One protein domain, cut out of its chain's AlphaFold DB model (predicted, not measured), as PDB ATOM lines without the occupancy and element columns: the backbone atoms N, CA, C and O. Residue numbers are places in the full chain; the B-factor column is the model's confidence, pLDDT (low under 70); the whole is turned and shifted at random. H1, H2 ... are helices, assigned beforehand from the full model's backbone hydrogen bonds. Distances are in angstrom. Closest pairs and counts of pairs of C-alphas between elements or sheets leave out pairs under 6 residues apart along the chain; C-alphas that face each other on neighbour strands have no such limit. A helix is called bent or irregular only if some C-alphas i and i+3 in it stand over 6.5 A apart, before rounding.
ATOM      1  N   CYS A 120      12.623 -35.871  26.015       89.00
ATOM      2  CA  CYS A 120      13.534 -36.846  25.409       89.00
ATOM      3  C   CYS A 120      14.642 -36.193  24.563       89.00
ATOM      4  O   CYS A 120      15.717 -36.769  24.425       89.00
ATOM      5  N   ASN A 121      14.399 -34.995  24.023       93.75
ATOM      6  CA  ASN A 121      15.384 -34.211  23.275       93.75
ATOM      7  C   ASN A 121      16.246 -33.300  24.174       93.75
ATOM      8  O   ASN A 121      17.068 -32.544  23.657       93.75
ATOM      9  N   GLY A 122      16.073 -33.365  25.498       91.81
ATOM     10  CA  GLY A 122      16.824 -32.590  26.488       91.81
ATOM     11  C   GLY A 122      16.194 -31.252  26.883       91.81
ATOM     12  O   GLY A 122      16.738 -30.574  27.752       91.81
ATOM     13  N   ASP A 123      15.052 -30.869  26.305       96.81
ATOM     14  CA  ASP A 123      14.314 -29.657  26.687       96.81
ATOM     15  C   ASP A 123      13.300 -29.965  27.801       96.81
ATOM     16  O   ASP A 123      12.088 -30.069  27.582       96.81
ATOM     17  N   LEU A 124      13.822 -30.162  29.015       93.56
ATOM     18  CA  LEU A 124      13.015 -30.464  30.201       93.56
ATOM     19  C   LEU A 124      12.138 -29.273  30.627       93.56
ATOM     20  O   LEU A 124      11.003 -29.476  31.053       93.56
ATOM     21  N   GLU A 125      12.616 -28.036  30.462       97.62
ATOM     22  CA  GLU A 125      11.858 -26.817  30.781       97.62
ATOM     23  C   GLU A 125      10.663 -26.608  29.843       97.62
ATOM     24  O   GLU A 125       9.564 -26.264  30.292       97.62
ATOM     25  N   GLY A 126      10.857 -26.816  28.536       97.38
ATOM     26  CA  GLY A 126       9.783 -26.797  27.544       97.38
ATOM     27  C   GLY A 126       8.744 -27.878  27.828       97.38
ATOM     28  O   GLY A 126       7.558 -27.571  27.960       97.38
ATOM     29  N   ALA A 127       9.196 -29.116  28.035       97.75
ATOM     30  CA  ALA A 127       8.322 -30.231  28.383       97.75
ATOM     31  C   ALA A 127       7.502 -29.967  29.653       97.75
ATOM     32  O   ALA A 127       6.291 -30.191  29.665       97.75
ATOM     33  N   TYR A 128       8.139 -29.462  30.713       97.94
ATOM     34  CA  TYR A 128       7.476 -29.179  31.987       97.94
ATOM     35  C   TYR A 128       6.396 -28.110  31.843       97.94
ATOM     36  O   TYR A 128       5.273 -28.285  32.319       97.94
ATOM     37  N   ARG A 129       6.699 -27.026  31.127       98.12
ATOM     38  CA  ARG A 129       5.744 -25.949  30.840       98.12
ATOM     39  C   ARG A 129       4.518 -26.457  30.084       98.12
ATOM     40  O   ARG A 129       3.397 -26.094  30.447       98.12
ATOM     41  N   ASP A 130       4.727 -27.297  29.074       97.88
ATOM     42  CA  ASP A 130       3.647 -27.859  28.263       97.88
ATOM     43  C   ASP A 130       2.802 -28.845  29.076       97.88
ATOM     44  O   ASP A 130       1.572 -28.767  29.060       97.88
ATOM     45  N   VAL A 131       3.437 -29.710  29.875       97.56
ATOM     46  CA  VAL A 131       2.737 -30.602  30.814       97.56
ATOM     47  C   VAL A 131       1.898 -29.796  31.808       97.56
ATOM     48  O   VAL A 131       0.726 -30.113  32.004       97.56
ATOM     49  N   LEU A 132       2.428 -28.714  32.391       97.44
ATOM     50  CA  LEU A 132       1.661 -27.848  33.294       97.44
ATOM     51  C   LEU A 132       0.474 -27.173  32.599       97.44
ATOM     52  O   LEU A 132      -0.602 -27.059  33.193       97.44
ATOM     53  N   ALA A 133       0.644 -26.717  31.356       97.50
ATOM     54  CA  ALA A 133      -0.451 -26.141  30.581       97.50
ATOM     55  C   ALA A 133      -1.566 -27.172  30.347       97.50
ATOM     56  O   ALA A 133      -2.741 -26.854  30.536       97.50
ATOM     57  N   LEU A 134      -1.200 -28.414  30.022       97.25
ATOM     58  CA  LEU A 134      -2.149 -29.512  29.849       97.25
ATOM     59  C   LEU A 134      -2.829 -29.909  31.165       97.25
ATOM     60  O   LEU A 134      -4.033 -30.140  31.160       97.25
ATOM     61  N   ILE A 135      -2.116 -29.923  32.299       96.19
ATOM     62  CA  ILE A 135      -2.699 -30.217  33.623       96.19
ATOM     63  C   ILE A 135      -3.764 -29.185  33.997       96.19
ATOM     64  O   ILE A 135      -4.798 -29.547  34.549       96.19
ATOM     65  N   ARG A 136      -3.561 -27.904  33.666       95.88
ATOM     66  CA  ARG A 136      -4.579 -26.864  33.907       95.88
ATOM     67  C   ARG A 136      -5.868 -27.116  33.123       95.88
ATOM     68  O   ARG A 136      -6.936 -26.733  33.588       95.88
ATOM     69  N   LEU A 137      -5.767 -27.729  31.944       95.75
ATOM     70  CA  LEU A 137      -6.913 -28.073  31.097       95.75
ATOM     71  C   LEU A 137      -7.535 -29.426  31.473       95.75
ATOM     72  O   LEU A 137      -8.737 -29.618  31.306       95.75
ATOM     73  N   HIS A 138      -6.722 -30.350  31.985       94.12
ATOM     74  CA  HIS A 138      -7.090 -31.725  32.313       94.12
ATOM     75  C   HIS A 138      -6.559 -32.112  33.707       94.12
ATOM     76  O   HIS A 138      -5.652 -32.946  33.813       94.12
ATOM     77  N   PRO A 139      -7.086 -31.498  34.785       92.44
ATOM     78  CA  PRO A 139      -6.632 -31.775  36.144       92.44
ATOM     79  C   PRO A 139      -6.877 -33.243  36.509       92.44
ATOM     80  O   PRO A 139      -7.878 -33.834  36.104       92.44
ATOM     81  N   GLY A 140      -5.937 -33.841  37.242       89.38
ATOM     82  CA  GLY A 140      -6.008 -35.240  37.669       89.38
ATOM     83  C   GLY A 140      -5.753 -36.280  36.571       89.38
ATOM     84  O   GLY A 140      -5.842 -37.470  36.852       89.38
ATOM     85  N   HIS A 141      -5.423 -35.894  35.329       95.00
ATOM     86  CA  HIS A 141      -5.127 -36.880  34.284       95.00
ATOM     87  C   HIS A 141      -3.856 -37.688  34.637       95.00
ATOM     88  O   HIS A 141      -2.778 -37.084  34.743       95.00
ATOM     89  N   PRO A 142      -3.922 -39.032  34.743       94.12
ATOM     90  CA  PRO A 142      -2.812 -39.854  35.233       94.12
ATOM     91  C   PRO A 142      -1.492 -39.649  34.485       94.12
ATOM     92  O   PRO A 142      -0.485 -39.325  35.106       94.12
ATOM     93  N   ASP A 143      -1.499 -39.733  33.149       94.44
ATOM     94  CA  ASP A 143      -0.274 -39.603  32.342       94.44
ATOM     95  C   ASP A 143       0.427 -38.253  32.512       94.44
ATOM     96  O   ASP A 143       1.655 -38.184  32.502       94.44
ATOM     97  N   LEU A 144      -0.340 -37.172  32.679       97.00
ATOM     98  CA  LEU A 144       0.221 -35.842  32.892       97.00
ATOM     99  C   LEU A 144       0.880 -35.744  34.270       97.00
ATOM    100  O   LEU A 144       1.969 -35.186  34.383       97.00
ATOM    101  N   CYS A 145       0.254 -36.325  35.296       96.50
ATOM    102  CA  CYS A 145       0.796 -36.355  36.653       96.50
ATOM    103  C   CYS A 145       2.067 -37.210  36.725       96.50
ATOM    104  O   CYS A 145       3.068 -36.766  37.280       96.50
ATOM    105  N   ILE A 146       2.064 -38.379  36.074       95.56
ATOM    106  CA  ILE A 146       3.231 -39.264  35.957       95.56
ATOM    107  C   ILE A 146       4.385 -38.552  35.237       95.56
ATOM    108  O   ILE A 146       5.517 -38.564  35.716       95.56
ATOM    109  N   ARG A 147       4.122 -37.889  34.101       96.25
ATOM    110  CA  ARG A 147       5.164 -37.145  33.370       96.25
ATOM    111  C   ARG A 147       5.686 -35.961  34.181       96.25
ATOM    112  O   ARG A 147       6.893 -35.738  34.194       96.25
ATOM    113  N   ARG A 148       4.814 -35.238  34.895       97.31
ATOM    114  CA  ARG A 148       5.225 -34.155  35.803       97.31
ATOM    115  C   ARG A 148       6.133 -34.677  36.918       97.31
ATOM    116  O   ARG A 148       7.176 -34.077  37.146       97.31
ATOM    117  N   TYR A 149       5.763 -35.787  37.559       96.88
ATOM    118  CA  TYR A 149       6.581 -36.446  38.577       96.88
ATOM    119  C   TYR A 149       7.985 -36.754  38.044       96.88
ATOM    120  O   TYR A 149       8.969 -36.284  38.607       96.88
ATOM    121  N   TRP A 150       8.093 -37.447  36.905       95.88
ATOM    122  CA  TRP A 150       9.400 -37.812  36.351       95.88
ATOM    123  C   TRP A 150      10.253 -36.607  35.948       95.88
ATOM    124  O   TRP A 150      11.465 -36.636  36.144       95.88
ATOM    125  N   LEU A 151       9.648 -35.536  35.427       95.25
ATOM    126  CA  LEU A 151      10.381 -34.302  35.130       95.25
ATOM    127  C   LEU A 151      10.974 -33.674  36.399       95.25
ATOM    128  O   LEU A 151      12.129 -33.259  36.374       95.25
ATOM    129  N   LEU A 152      10.225 -33.658  37.507       95.75
ATOM    130  CA  LEU A 152      10.715 -33.145  38.790       95.75
ATOM    131  C   LEU A 152      11.788 -34.046  39.410       95.75
ATOM    132  O   LEU A 152      12.748 -33.529  39.969       95.75
ATOM    133  N   ILE A 153      11.680 -35.370  39.258       94.31
ATOM    134  CA  ILE A 153      12.737 -36.306  39.673       94.31
ATOM    135  C   ILE A 153      14.031 -36.067  38.879       94.31
ATOM    136  O   ILE A 153      15.119 -36.080  39.451       94.31
ATOM    137  N   LEU A 154      13.932 -35.827  37.567       92.56
ATOM    138  CA  LEU A 154      15.097 -35.600  36.703       92.56
ATOM    139  C   LEU A 154      15.733 -34.219  36.904       92.56
ATOM    140  O   LEU A 154      16.957 -34.094  36.855       92.56
ATOM    141  N   GLN A 155      14.921 -33.181  37.110       94.69
ATOM    142  CA  GLN A 155      15.389 -31.814  37.324       94.69
ATOM    143  C   GLN A 155      14.508 -31.098  38.365       94.69
ATOM    144  O   GLN A 155      13.599 -30.348  38.000       94.69
ATOM    145  N   PRO A 156      14.819 -31.235  39.669       92.75
ATOM    146  CA  PRO A 156      14.046 -30.598  40.743       92.75
ATOM    147  C   PRO A 156      13.966 -29.067  40.626       92.75
ATOM    148  O   PRO A 156      13.002 -28.445  41.055       92.75
ATOM    149  N   GLY A 157      14.964 -28.441  39.989       94.44
ATOM    150  CA  GLY A 157      15.000 -26.993  39.760       94.44
ATOM    151  C   GLY A 157      13.959 -26.453  38.769       94.44
ATOM    152  O   GLY A 157      13.869 -25.237  38.627       94.44
ATOM    153  N   LEU A 158      13.189 -27.313  38.086       95.06
ATOM    154  CA  LEU A 158      12.085 -26.888  37.212       95.06
ATOM    155  C   LEU A 158      10.965 -26.184  37.988       95.06
ATOM    156  O   LEU A 158      10.288 -25.313  37.442       95.06
ATOM    157  N   ASP A 159      10.771 -26.568  39.251       95.81
ATOM    158  CA  ASP A 159       9.753 -26.027  40.145       95.81
ATOM    159  C   ASP A 159      10.190 -26.268  41.595       95.81
ATOM    160  O   ASP A 159       9.831 -27.265  42.216       95.81
ATOM    161  N   ALA A 160      11.021 -25.363  42.117       92.88
ATOM    162  CA  ALA A 160      11.661 -25.530  43.423       92.88
ATOM    163  C   ALA A 160      10.673 -25.568  44.606       92.88
ATOM    164  O   ALA A 160      11.028 -26.056  45.677       92.88
ATOM    165  N   ASP A 161       9.453 -25.060  44.412       94.69
ATOM    166  CA  ASP A 161       8.401 -25.048  45.429       94.69
ATOM    167  C   ASP A 161       7.514 -26.303  45.362       94.69
ATOM    168  O   ASP A 161       6.736 -26.563  46.282       94.69
ATOM    169  N   THR A 162       7.610 -27.084  44.277       94.62
ATOM    170  CA  THR A 162       6.817 -28.298  44.095       94.62
ATOM    171  C   THR A 162       7.610 -29.531  44.490       94.62
ATOM    172  O   THR A 162       8.580 -29.931  43.854       94.62
ATOM    173  N   ASP A 163       7.084 -30.215  45.490       93.75
ATOM    174  CA  ASP A 163       7.499 -31.551  45.862       93.75
ATOM    175  C   ASP A 163       6.968 -32.613  44.878       93.75
ATOM    176  O   ASP A 163       5.763 -32.679  44.616       93.75
ATOM    177  N   ALA A 164       7.857 -33.460  44.347       94.75
ATOM    178  CA  ALA A 164       7.504 -34.497  43.377       94.75
ATOM    179  C   ALA A 164       6.512 -35.515  43.961       94.75
ATOM    180  O   ALA A 164       5.536 -35.861  43.295       94.75
ATOM    181  N   MET A 165       6.705 -35.940  45.215       94.94
ATOM    182  CA  MET A 165       5.763 -36.837  45.895       94.94
ATOM    183  C   MET A 165       4.407 -36.167  46.120       94.94
ATOM    184  O   MET A 165       3.374 -36.762  45.820       94.94
ATOM    185  N   GLY A 166       4.404 -34.887  46.498       94.06
ATOM    186  CA  GLY A 166       3.192 -34.076  46.594       94.06
ATOM    187  C   GLY A 166       2.392 -33.980  45.286       94.06
ATOM    188  O   GLY A 166       1.170 -33.828  45.324       94.06
ATOM    189  N   VAL A 167       3.036 -34.121  44.116       95.31
ATOM    190  CA  VAL A 167       2.322 -34.247  42.831       95.31
ATOM    191  C   VAL A 167       1.521 -35.547  42.770       95.31
ATOM    192  O   VAL A 167       0.385 -35.521  42.297       95.31
ATOM    193  N   LEU A 168       2.089 -36.664  43.229       96.06
ATOM    194  CA  LEU A 168       1.405 -37.959  43.246       96.06
ATOM    195  C   LEU A 168       0.279 -37.982  44.285       96.06
ATOM    196  O   LEU A 168      -0.816 -38.430  43.948       96.06
ATOM    197  N   ASP A 169       0.516 -37.431  45.482       93.94
ATOM    198  CA  ASP A 169      -0.503 -37.274  46.531       93.94
ATOM    199  C   ASP A 169      -1.733 -36.541  45.979       93.94
ATOM    200  O   ASP A 169      -2.848 -37.069  45.965       93.94
ATOM    201  N   ALA A 170      -1.517 -35.341  45.429       93.25
ATOM    202  CA  ALA A 170      -2.591 -34.512  44.890       93.25
ATOM    203  C   ALA A 170      -3.292 -35.158  43.686       93.25
ATOM    204  O   ALA A 170      -4.491 -34.958  43.484       93.25
ATOM    205  N   ALA A 171      -2.557 -35.910  42.864       94.81
ATOM    206  CA  ALA A 171      -3.120 -36.590  41.707       94.81
ATOM    207  C   ALA A 171      -4.015 -37.767  42.122       94.81
ATOM    208  O   ALA A 171      -5.118 -37.890  41.589       94.81
ATOM    209  N   LEU A 172      -3.589 -38.578  43.095       94.94
ATOM    210  CA  LEU A 172      -4.375 -39.701  43.611       94.94
ATOM    211  C   LEU A 172      -5.620 -39.238  44.371       94.94
ATOM    212  O   LEU A 172      -6.667 -39.868  44.242       94.94
ATOM    213  N   GLU A 173      -5.548 -38.112  45.088       91.88
ATOM    214  CA  GLU A 173      -6.724 -37.499  45.719       91.88
ATOM    215  C   GLU A 173      -7.766 -37.012  44.696       91.88
ATOM    216  O   GLU A 173      -8.965 -37.034  44.974       91.88
ATOM    217  N   GLN A 174      -7.333 -36.567  43.511       91.88
ATOM    218  CA  GLN A 174      -8.232 -36.082  42.455       91.88
ATOM    219  C   GLN A 174      -8.794 -37.209  41.587       91.88
ATOM    220  O   GLN A 174      -9.962 -37.170  41.194       91.88
ATOM    221  N   SER A 175      -7.955 -38.179  41.225       92.81
ATOM    222  CA  SER A 175      -8.328 -39.282  40.351       92.81
ATOM    223  C   SER A 175      -7.467 -40.507  40.625       92.81
ATOM    224  O   SER A 175      -6.271 -40.546  40.330       92.81
ATOM    225  N   PHE A 176      -8.105 -41.557  41.137       93.50
ATOM    226  CA  PHE A 176      -7.447 -42.844  41.267       93.50
ATOM    227  C   PHE A 176      -7.171 -43.451  39.887       93.50
ATOM    228  O   PHE A 176      -8.059 -43.579  39.040       93.50
ATOM    229  N   SER A 177      -5.939 -43.912  39.685       94.50
ATOM    230  CA  SER A 177      -5.600 -44.810  38.589       94.50
ATOM    231  C   SER A 177      -4.533 -45.796  39.036       94.50
ATOM    232  O   SER A 177      -3.619 -45.445  39.784       94.50
ATOM    233  N   HIS A 178      -4.625 -47.033  38.555       91.69
ATOM    234  CA  HIS A 178      -3.681 -48.078  38.937       91.69
ATOM    235  C   HIS A 178      -2.217 -47.740  38.583       91.69
ATOM    236  O   HIS A 178      -1.357 -47.968  39.430       91.69
ATOM    237  N   PRO A 179      -1.885 -47.169  37.403       93.81
ATOM    238  CA  PRO A 179      -0.502 -46.789  37.098       93.81
ATOM    239  C   PRO A 179       0.051 -45.720  38.046       93.81
ATOM    240  O   PRO A 179       1.212 -45.789  38.437       93.81
ATOM    241  N   LEU A 180      -0.783 -44.756  38.445       95.12
ATOM    242  CA  LEU A 180      -0.388 -43.702  39.376       95.12
ATOM    243  C   LEU A 180      -0.190 -44.250  40.793       95.12
ATOM    244  O   LEU A 180       0.781 -43.898  41.453       95.12
ATOM    245  N   ALA A 181      -1.079 -45.139  41.242       95.50
ATOM    246  CA  ALA A 181      -0.979 -45.764  42.556       95.50
ATOM    247  C   ALA A 181       0.238 -46.702  42.649       95.50
ATOM    248  O   ALA A 181       0.919 -46.714  43.670       95.50
ATOM    249  N   GLN A 182       0.558 -47.419  41.566       93.19
ATOM    250  CA  GLN A 182       1.786 -48.209  41.476       93.19
ATOM    251  C   GLN A 182       3.028 -47.313  41.544       93.19
ATOM    252  O   GLN A 182       3.902 -47.559  42.365       93.19
ATOM    253  N   LEU A 183       3.077 -46.239  40.746       95.06
ATOM    254  CA  LEU A 183       4.191 -45.288  40.782       95.06
ATOM    255  C   LEU A 183       4.369 -44.665  42.171       95.06
ATOM    256  O   LEU A 183       5.494 -44.469  42.614       95.06
ATOM    257  N   TYR A 184       3.269 -44.370  42.863       96.62
ATOM    258  CA  TYR A 184       3.298 -43.874  44.234       96.62
ATOM    259  C   TYR A 184       3.932 -44.884  45.195       96.62
ATOM    260  O   TYR A 184       4.815 -44.521  45.966       96.62
ATOM    261  N   VAL A 185       3.543 -46.160  45.119       93.62
ATOM    262  CA  VAL A 185       4.155 -47.238  45.912       93.62
ATOM    263  C   VAL A 185       5.643 -47.404  45.597       93.62
ATOM    264  O   VAL A 185       6.441 -47.565  46.521       93.62
ATOM    265  N   ASP A 186       6.021 -47.338  44.323       89.19
ATOM    266  CA  ASP A 186       7.420 -47.426  43.902       89.19
ATOM    267  C   ASP A 186       8.224 -46.228  44.436       89.19
ATOM    268  O   ASP A 186       9.346 -46.381  44.912       89.19
ATOM    269  N   ALA A 187       7.634 -45.031  44.437       93.62
ATOM    270  CA  ALA A 187       8.263 -43.832  44.975       93.62
ATOM    271  C   ALA A 187       8.423 -43.880  46.509       93.62
ATOM    272  O   ALA A 187       9.449 -43.443  47.033       93.62
ATOM    273  N   LEU A 188       7.484 -44.502  47.235       93.06
ATOM    274  CA  LEU A 188       7.631 -44.766  48.675       93.06
ATOM    275  C   LEU A 188       8.823 -45.674  49.007       93.06
ATOM    276  O   LEU A 188       9.337 -45.602  50.120       93.06
ATOM    277  N   ALA A 189       9.297 -46.500  48.069       84.56
ATOM    278  CA  ALA A 189      10.523 -47.272  48.274       84.56
ATOM    279  C   ALA A 189      11.761 -46.370  48.434       84.56
ATOM    280  O   ALA A 189      12.736 -46.771  49.069       84.56
ATOM    281  N   HIS A 190      11.721 -45.165  47.859       86.12
ATOM    282  CA  HIS A 190      12.796 -44.179  47.924       86.12
ATOM    283  C   HIS A 190      12.607 -43.157  49.056       86.12
ATOM    284  O   HIS A 190      13.604 -42.706  49.616       86.12
ATOM    285  N   GLU A 191      11.360 -42.835  49.416       91.56
ATOM    286  CA  GLU A 191      10.998 -41.915  50.511       91.56
ATOM    287  C   GLU A 191       9.977 -42.564  51.476       91.56
ATOM    288  O   GLU A 191       8.802 -42.181  51.503       91.56
ATOM    289  N   PRO A 192      10.367 -43.577  52.273       89.62
ATOM    290  CA  PRO A 192       9.431 -44.352  53.095       89.62
ATOM    291  C   PRO A 192       8.724 -43.528  54.180       89.62
ATOM    292  O   PRO A 192       7.590 -43.834  54.552       89.62
ATOM    293  N   GLU A 193       9.340 -42.451  54.671       91.56
ATOM    294  CA  GLU A 193       8.742 -41.512  55.625       91.56
ATOM    295  C   GLU A 193       7.459 -40.855  55.096       91.56
ATOM    296  O   GLU A 193       6.574 -40.498  55.879       91.56
ATOM    297  N   ARG A 194       7.289 -40.763  53.769       94.62
ATOM    298  CA  ARG A 194       6.063 -40.239  53.152       94.62
ATOM    299  C   ARG A 194       4.842 -41.080  53.467       94.62
ATOM    300  O   ARG A 194       3.749 -40.532  53.622       94.62
ATOM    301  N   ALA A 195       5.022 -42.384  53.656       95.19
ATOM    302  CA  ALA A 195       3.938 -43.282  54.020       95.19
ATOM    303  C   ALA A 195       3.337 -42.948  55.399       95.19
ATOM    304  O   ALA A 195       2.190 -43.306  55.669       95.19
ATOM    305  N   ALA A 196       4.073 -42.237  56.265       94.50
ATOM    306  CA  ALA A 196       3.608 -41.796  57.581       94.50
ATOM    307  C   ALA A 196       2.813 -40.479  57.561       94.50
ATOM    308  O   ALA A 196       2.217 -40.102  58.571       94.50
ATOM    309  N   THR A 197       2.740 -39.793  56.418       95.38
ATOM    310  CA  THR A 197       1.977 -38.547  56.289       95.38
ATOM    311  C   THR A 197       0.467 -38.775  56.405       95.38
ATOM    312  O   THR A 197      -0.046 -39.883  56.231       95.38
ATOM    313  N   GLU A 198      -0.270 -37.701  56.690       94.81
ATOM    314  CA  GLU A 198      -1.738 -37.724  56.699       94.81
ATOM    315  C   GLU A 198      -2.320 -37.911  55.287       94.81
ATOM    316  O   GLU A 198      -3.385 -38.502  55.135       94.81
ATOM    317  N   ALA A 199      -1.618 -37.452  54.245       93.62
ATOM    318  CA  ALA A 199      -2.022 -37.658  52.853       93.62
ATOM    319  C   ALA A 199      -2.019 -39.154  52.501       93.62
ATOM    320  O   ALA A 199      -3.050 -39.698  52.107       93.62
ATOM    321  N   ALA A 200      -0.911 -39.851  52.781       95.38
ATOM    322  CA  ALA A 200      -0.816 -41.299  52.608       95.38
ATOM    323  C   ALA A 200      -1.909 -42.048  53.388       95.38
ATOM    324  O   ALA A 200      -2.501 -42.998  52.874       95.38
ATOM    325  N   TRP A 201      -2.206 -41.600  54.614       95.94
ATOM    326  CA  TRP A 201      -3.259 -42.185  55.443       95.94
ATOM    327  C   TRP A 201      -4.656 -42.027  54.834       95.94
ATOM    328  O   TRP A 201      -5.431 -42.980  54.793       95.94
ATOM    329  N   LYS A 202      -4.978 -40.846  54.301       95.25
ATOM    330  CA  LYS A 202      -6.248 -40.620  53.599       95.25
ATOM    331  C   LYS A 202      -6.374 -41.487  52.353       95.25
ATOM    332  O   LYS A 202      -7.461 -41.994  52.095       95.25
ATOM    333  N   LEU A 203      -5.286 -41.676  51.605       94.56
ATOM    334  CA  LEU A 203      -5.280 -42.510  50.401       94.56
ATOM    335  C   LEU A 203      -5.616 -43.969  50.718       94.56
ATOM    336  O   LEU A 203      -6.493 -44.544  50.080       94.56
ATOM    337  N   VAL A 204      -4.993 -44.560  51.742       95.75
ATOM    338  CA  VAL A 204      -5.242 -45.970  52.103       95.75
ATOM    339  C   VAL A 204      -6.649 -46.234  52.646       95.75
ATOM    340  O   VAL A 204      -7.097 -47.378  52.653       95.75
ATOM    341  N   GLN A 205      -7.368 -45.195  53.077       94.75
ATOM    342  CA  GLN A 205      -8.771 -45.302  53.485       94.75
ATOM    343  C   GLN A 205      -9.746 -45.339  52.299       94.75
ATOM    344  O   GLN A 205     -10.919 -45.670  52.488       94.75
ATOM    345  N   GLN A 206      -9.297 -45.002  51.088       94.38
ATOM    346  CA  GLN A 206     -10.145 -45.005  49.900       94.38
ATOM    347  C   GLN A 206     -10.367 -46.442  49.393       94.38
ATOM    348  O   GLN A 206      -9.396 -47.189  49.227       94.38
ATOM    349  N   PRO A 207     -11.615 -46.856  49.099       94.25
ATOM    350  CA  PRO A 207     -11.907 -48.194  48.577       94.25
ATOM    351  C   PRO A 207     -11.153 -48.537  47.285       94.25
ATOM    352  O   PRO A 207     -10.760 -49.685  47.077       94.25
ATOM    353  N   GLU A 208     -10.915 -47.551  46.423       94.12
ATOM    354  CA  GLU A 208     -10.203 -47.701  45.154       94.12
ATOM    355  C   GLU A 208      -8.736 -48.105  45.368       94.12
ATOM    356  O   GLU A 208      -8.153 -48.823  44.553       94.12
ATOM    357  N   PHE A 209      -8.159 -47.716  46.508       94.00
ATOM    358  CA  PHE A 209      -6.763 -47.960  46.853       94.00
ATOM    359  C   PHE A 209      -6.509 -49.358  47.444       94.00
ATOM    360  O   PHE A 209      -5.360 -49.725  47.687       94.00
ATOM    361  N   ARG A 210      -7.549 -50.188  47.631       93.81
ATOM    362  CA  ARG A 210      -7.445 -51.535  48.239       93.81
ATOM    363  C   ARG A 210      -6.339 -52.405  47.629       93.81
ATOM    364  O   ARG A 210      -5.617 -53.072  48.363       93.81
ATOM    365  N   SER A 211      -6.158 -52.356  46.306       90.81
ATOM    366  CA  SER A 211      -5.117 -53.130  45.601       90.81
ATOM    367  C   SER A 211      -3.679 -52.744  45.980       90.81
ATOM    368  O   SER A 211      -2.779 -53.570  45.876       90.81
ATOM    369  N   GLN A 212      -3.470 -51.515  46.454       94.31
ATOM    370  CA  GLN A 212      -2.168 -50.948  46.819       94.31
ATOM    371  C   GLN A 212      -2.031 -50.732  48.335       94.31
ATOM    372  O   GLN A 212      -1.028 -50.202  48.815       94.31
ATOM    373  N   LEU A 213      -3.023 -51.180  49.112       95.25
ATOM    374  CA  LEU A 213      -3.078 -51.005  50.559       95.25
ATOM    375  C   LEU A 213      -1.883 -51.661  51.261       95.25
ATOM    376  O   LEU A 213      -1.196 -51.014  52.048       95.25
ATOM    377  N   LEU A 214      -1.599 -52.931  50.959       93.88
ATOM    378  CA  LEU A 214      -0.530 -53.685  51.625       93.88
ATOM    379  C   LEU A 214       0.864 -53.048  51.455       93.88
ATOM    380  O   LEU A 214       1.540 -52.871  52.474       93.88
ATOM    381  N   PRO A 215       1.315 -52.677  50.238       91.25
ATOM    382  CA  PRO A 215       2.595 -51.992  50.066       91.25
ATOM    383  C   PRO A 215       2.699 -50.664  50.824       91.25
ATOM    384  O   PRO A 215       3.699 -50.434  51.501       91.25
ATOM    385  N   VAL A 216       1.670 -49.807  50.787       94.94
ATOM    386  CA  VAL A 216       1.716 -48.515  51.500       94.94
ATOM    387  C   VAL A 216       1.724 -48.718  53.014       94.94
ATOM    388  O   VAL A 216       2.538 -48.111  53.713       94.94
ATOM    389  N   MET A 217       0.876 -49.616  53.529       96.50
ATOM    390  CA  MET A 217       0.842 -49.924  54.961       96.50
ATOM    391  C   MET A 217       2.163 -50.513  55.454       96.50
ATOM    392  O   MET A 217       2.559 -50.232  56.583       96.50
ATOM    393  N   ARG A 218       2.886 -51.264  54.612       94.19
ATOM    394  CA  ARG A 218       4.223 -51.775  54.941       94.19
ATOM    395  C   ARG A 218       5.184 -50.628  55.244       94.19
ATOM    396  O   ARG A 218       5.744 -50.610  56.336       94.19
ATOM    397  N   TYR A 219       5.336 -49.663  54.334       93.44
ATOM    398  CA  TYR A 219       6.217 -48.506  54.549       93.44
ATOM    399  C   TYR A 219       5.766 -47.642  55.731       93.44
ATOM    400  O   TYR A 219       6.582 -47.220  56.549       93.44
ATOM    401  N   ARG A 220       4.453 -47.441  55.879       95.44
ATOM    402  CA  ARG A 220       3.894 -46.647  56.976       95.44
ATOM    403  C   ARG A 220       4.195 -47.262  58.337       95.44
ATOM    404  O   ARG A 220       4.719 -46.597  59.225       95.44
ATOM    405  N   TRP A 221       3.865 -48.534  58.520       95.69
ATOM    406  CA  TRP A 221       4.047 -49.216  59.797       95.69
ATOM    407  C   TRP A 221       5.513 -49.481  60.123       95.69
ATOM    408  O   TRP A 221       5.874 -49.520  61.297       95.69
ATOM    409  N   LEU A 222       6.365 -49.585  59.105       90.06
ATOM    410  CA  LEU A 222       7.815 -49.545  59.264       90.06
ATOM    411  C   LEU A 222       8.301 -48.251  59.901       90.06
ATOM    412  O   LEU A 222       9.052 -48.291  60.876       90.06
ATOM    413  N   HIS A 223       7.841 -47.120  59.375       91.88
ATOM    414  CA  HIS A 223       8.172 -45.817  59.928       91.88
ATOM    415  C   HIS A 223       7.610 -45.649  61.349       91.88
ATOM    416  O   HIS A 223       8.315 -45.218  62.259       91.88
ATOM    417  N   LEU A 224       6.365 -46.074  61.598       93.44
ATOM    418  CA  LEU A 224       5.812 -46.056  62.958       93.44
ATOM    419  C   LEU A 224       6.635 -46.924  63.914       93.44
ATOM    420  O   LEU A 224       6.870 -46.517  65.047       93.44
ATOM    421  N   ARG A 225       7.115 -48.092  63.475       91.31
ATOM    422  CA  ARG A 225       8.018 -48.929  64.275       91.31
ATOM    423  C   ARG A 225       9.302 -48.175  64.638       91.31
ATOM    424  O   ARG A 225       9.701 -48.246  65.800       91.31
ATOM    425  N   SER A 226       9.960 -47.493  63.693       89.25
ATOM    426  CA  SER A 226      11.218 -46.782  63.983       89.25
ATOM    427  C   SER A 226      11.037 -45.653  64.999       89.25
ATOM    428  O   SER A 226      11.930 -45.418  65.807       89.25
ATOM    429  N   GLU A 227       9.853 -45.039  65.028       92.62
ATOM    430  CA  GLU A 227       9.468 -43.994  65.986       92.62
ATOM    431  C   GLU A 227       8.815 -44.542  67.274       92.62
ATOM    432  O   GLU A 227       8.268 -43.786  68.077       92.62
ATOM    433  N   ASN A 228       8.839 -45.865  67.496       92.50
ATOM    434  CA  ASN A 228       8.183 -46.534  68.632       92.50
ATOM    435  C   ASN A 228       6.658 -46.254  68.728       92.50
ATOM    436  O   ASN A 228       6.052 -46.270  69.803       92.50
TER     437      ASN A 228
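What this domain is: This is residues 120 to 228 of the 486 residues of the protein "J domain-containing protein" of Planctomicrobium piriforme (UniProt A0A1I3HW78). The kinked helix H7 makes one end of an elongated stack of helices; in the middle H2, H3 and H4 form an up-and-down bundle, and H1 packs on H2 at the other end. Short H5 and H6 pack on H7, and H6 also packs on H3. The printed part has 109 residues, with seven named helices in order H1 to H7 and no named strand: all helix. It is compact, with a radius of gyration of the C-alphas of 14.4 A, and spans 45 by 27 by 21 A.

Where its parts are: H7, residues 207 to 226, is 27.8 A long and ends at C-alpha 226 (11.218, -46.782, 63.983). It has a kink of 70 degrees near residue 214 and is irregular: C-alphas 211 and 214 are 7.6 A apart. H6 is residues 198 to 204, H5 192 to 196, H4 178 to 188, H3 164 to 174 and H2 142 to 154, 18.5 A long. H1, residues 124 to 137, is 20.1 A long and begins at C-alpha 124 (13.015, -30.464, 30.201).

How they stand to each other: H7 touches H4, the same way at a shallow tilt of 4 degrees; the closest C-alphas, Val 185 and Val 216, are 6.2 A apart. With residues 216 to 224 alone H7 touches H5, closest at the C-alphas of Ala 195 and Arg 220, 4.5 A. H2 and H3 form a helical hairpin, closest at the C-alphas of Tyr 149 and Ala 164, 5.3 A. H1 and H7 are apart. Every O i to N i+4 pair is within hydrogen-bond range in H1, H2, H4 and H6, against 6 of 7 in H3, 12 of 16 in H7 and 0 of 1 in H5, where 2 of 2 O i to N i+3 pairs are.

The domain as a whole: The C-alphas farthest apart, Asn 121 and Asn 228, are 47.5 A apart. The printed part has no cut, no link is long, and no printed residue is under 70 in pLDDT.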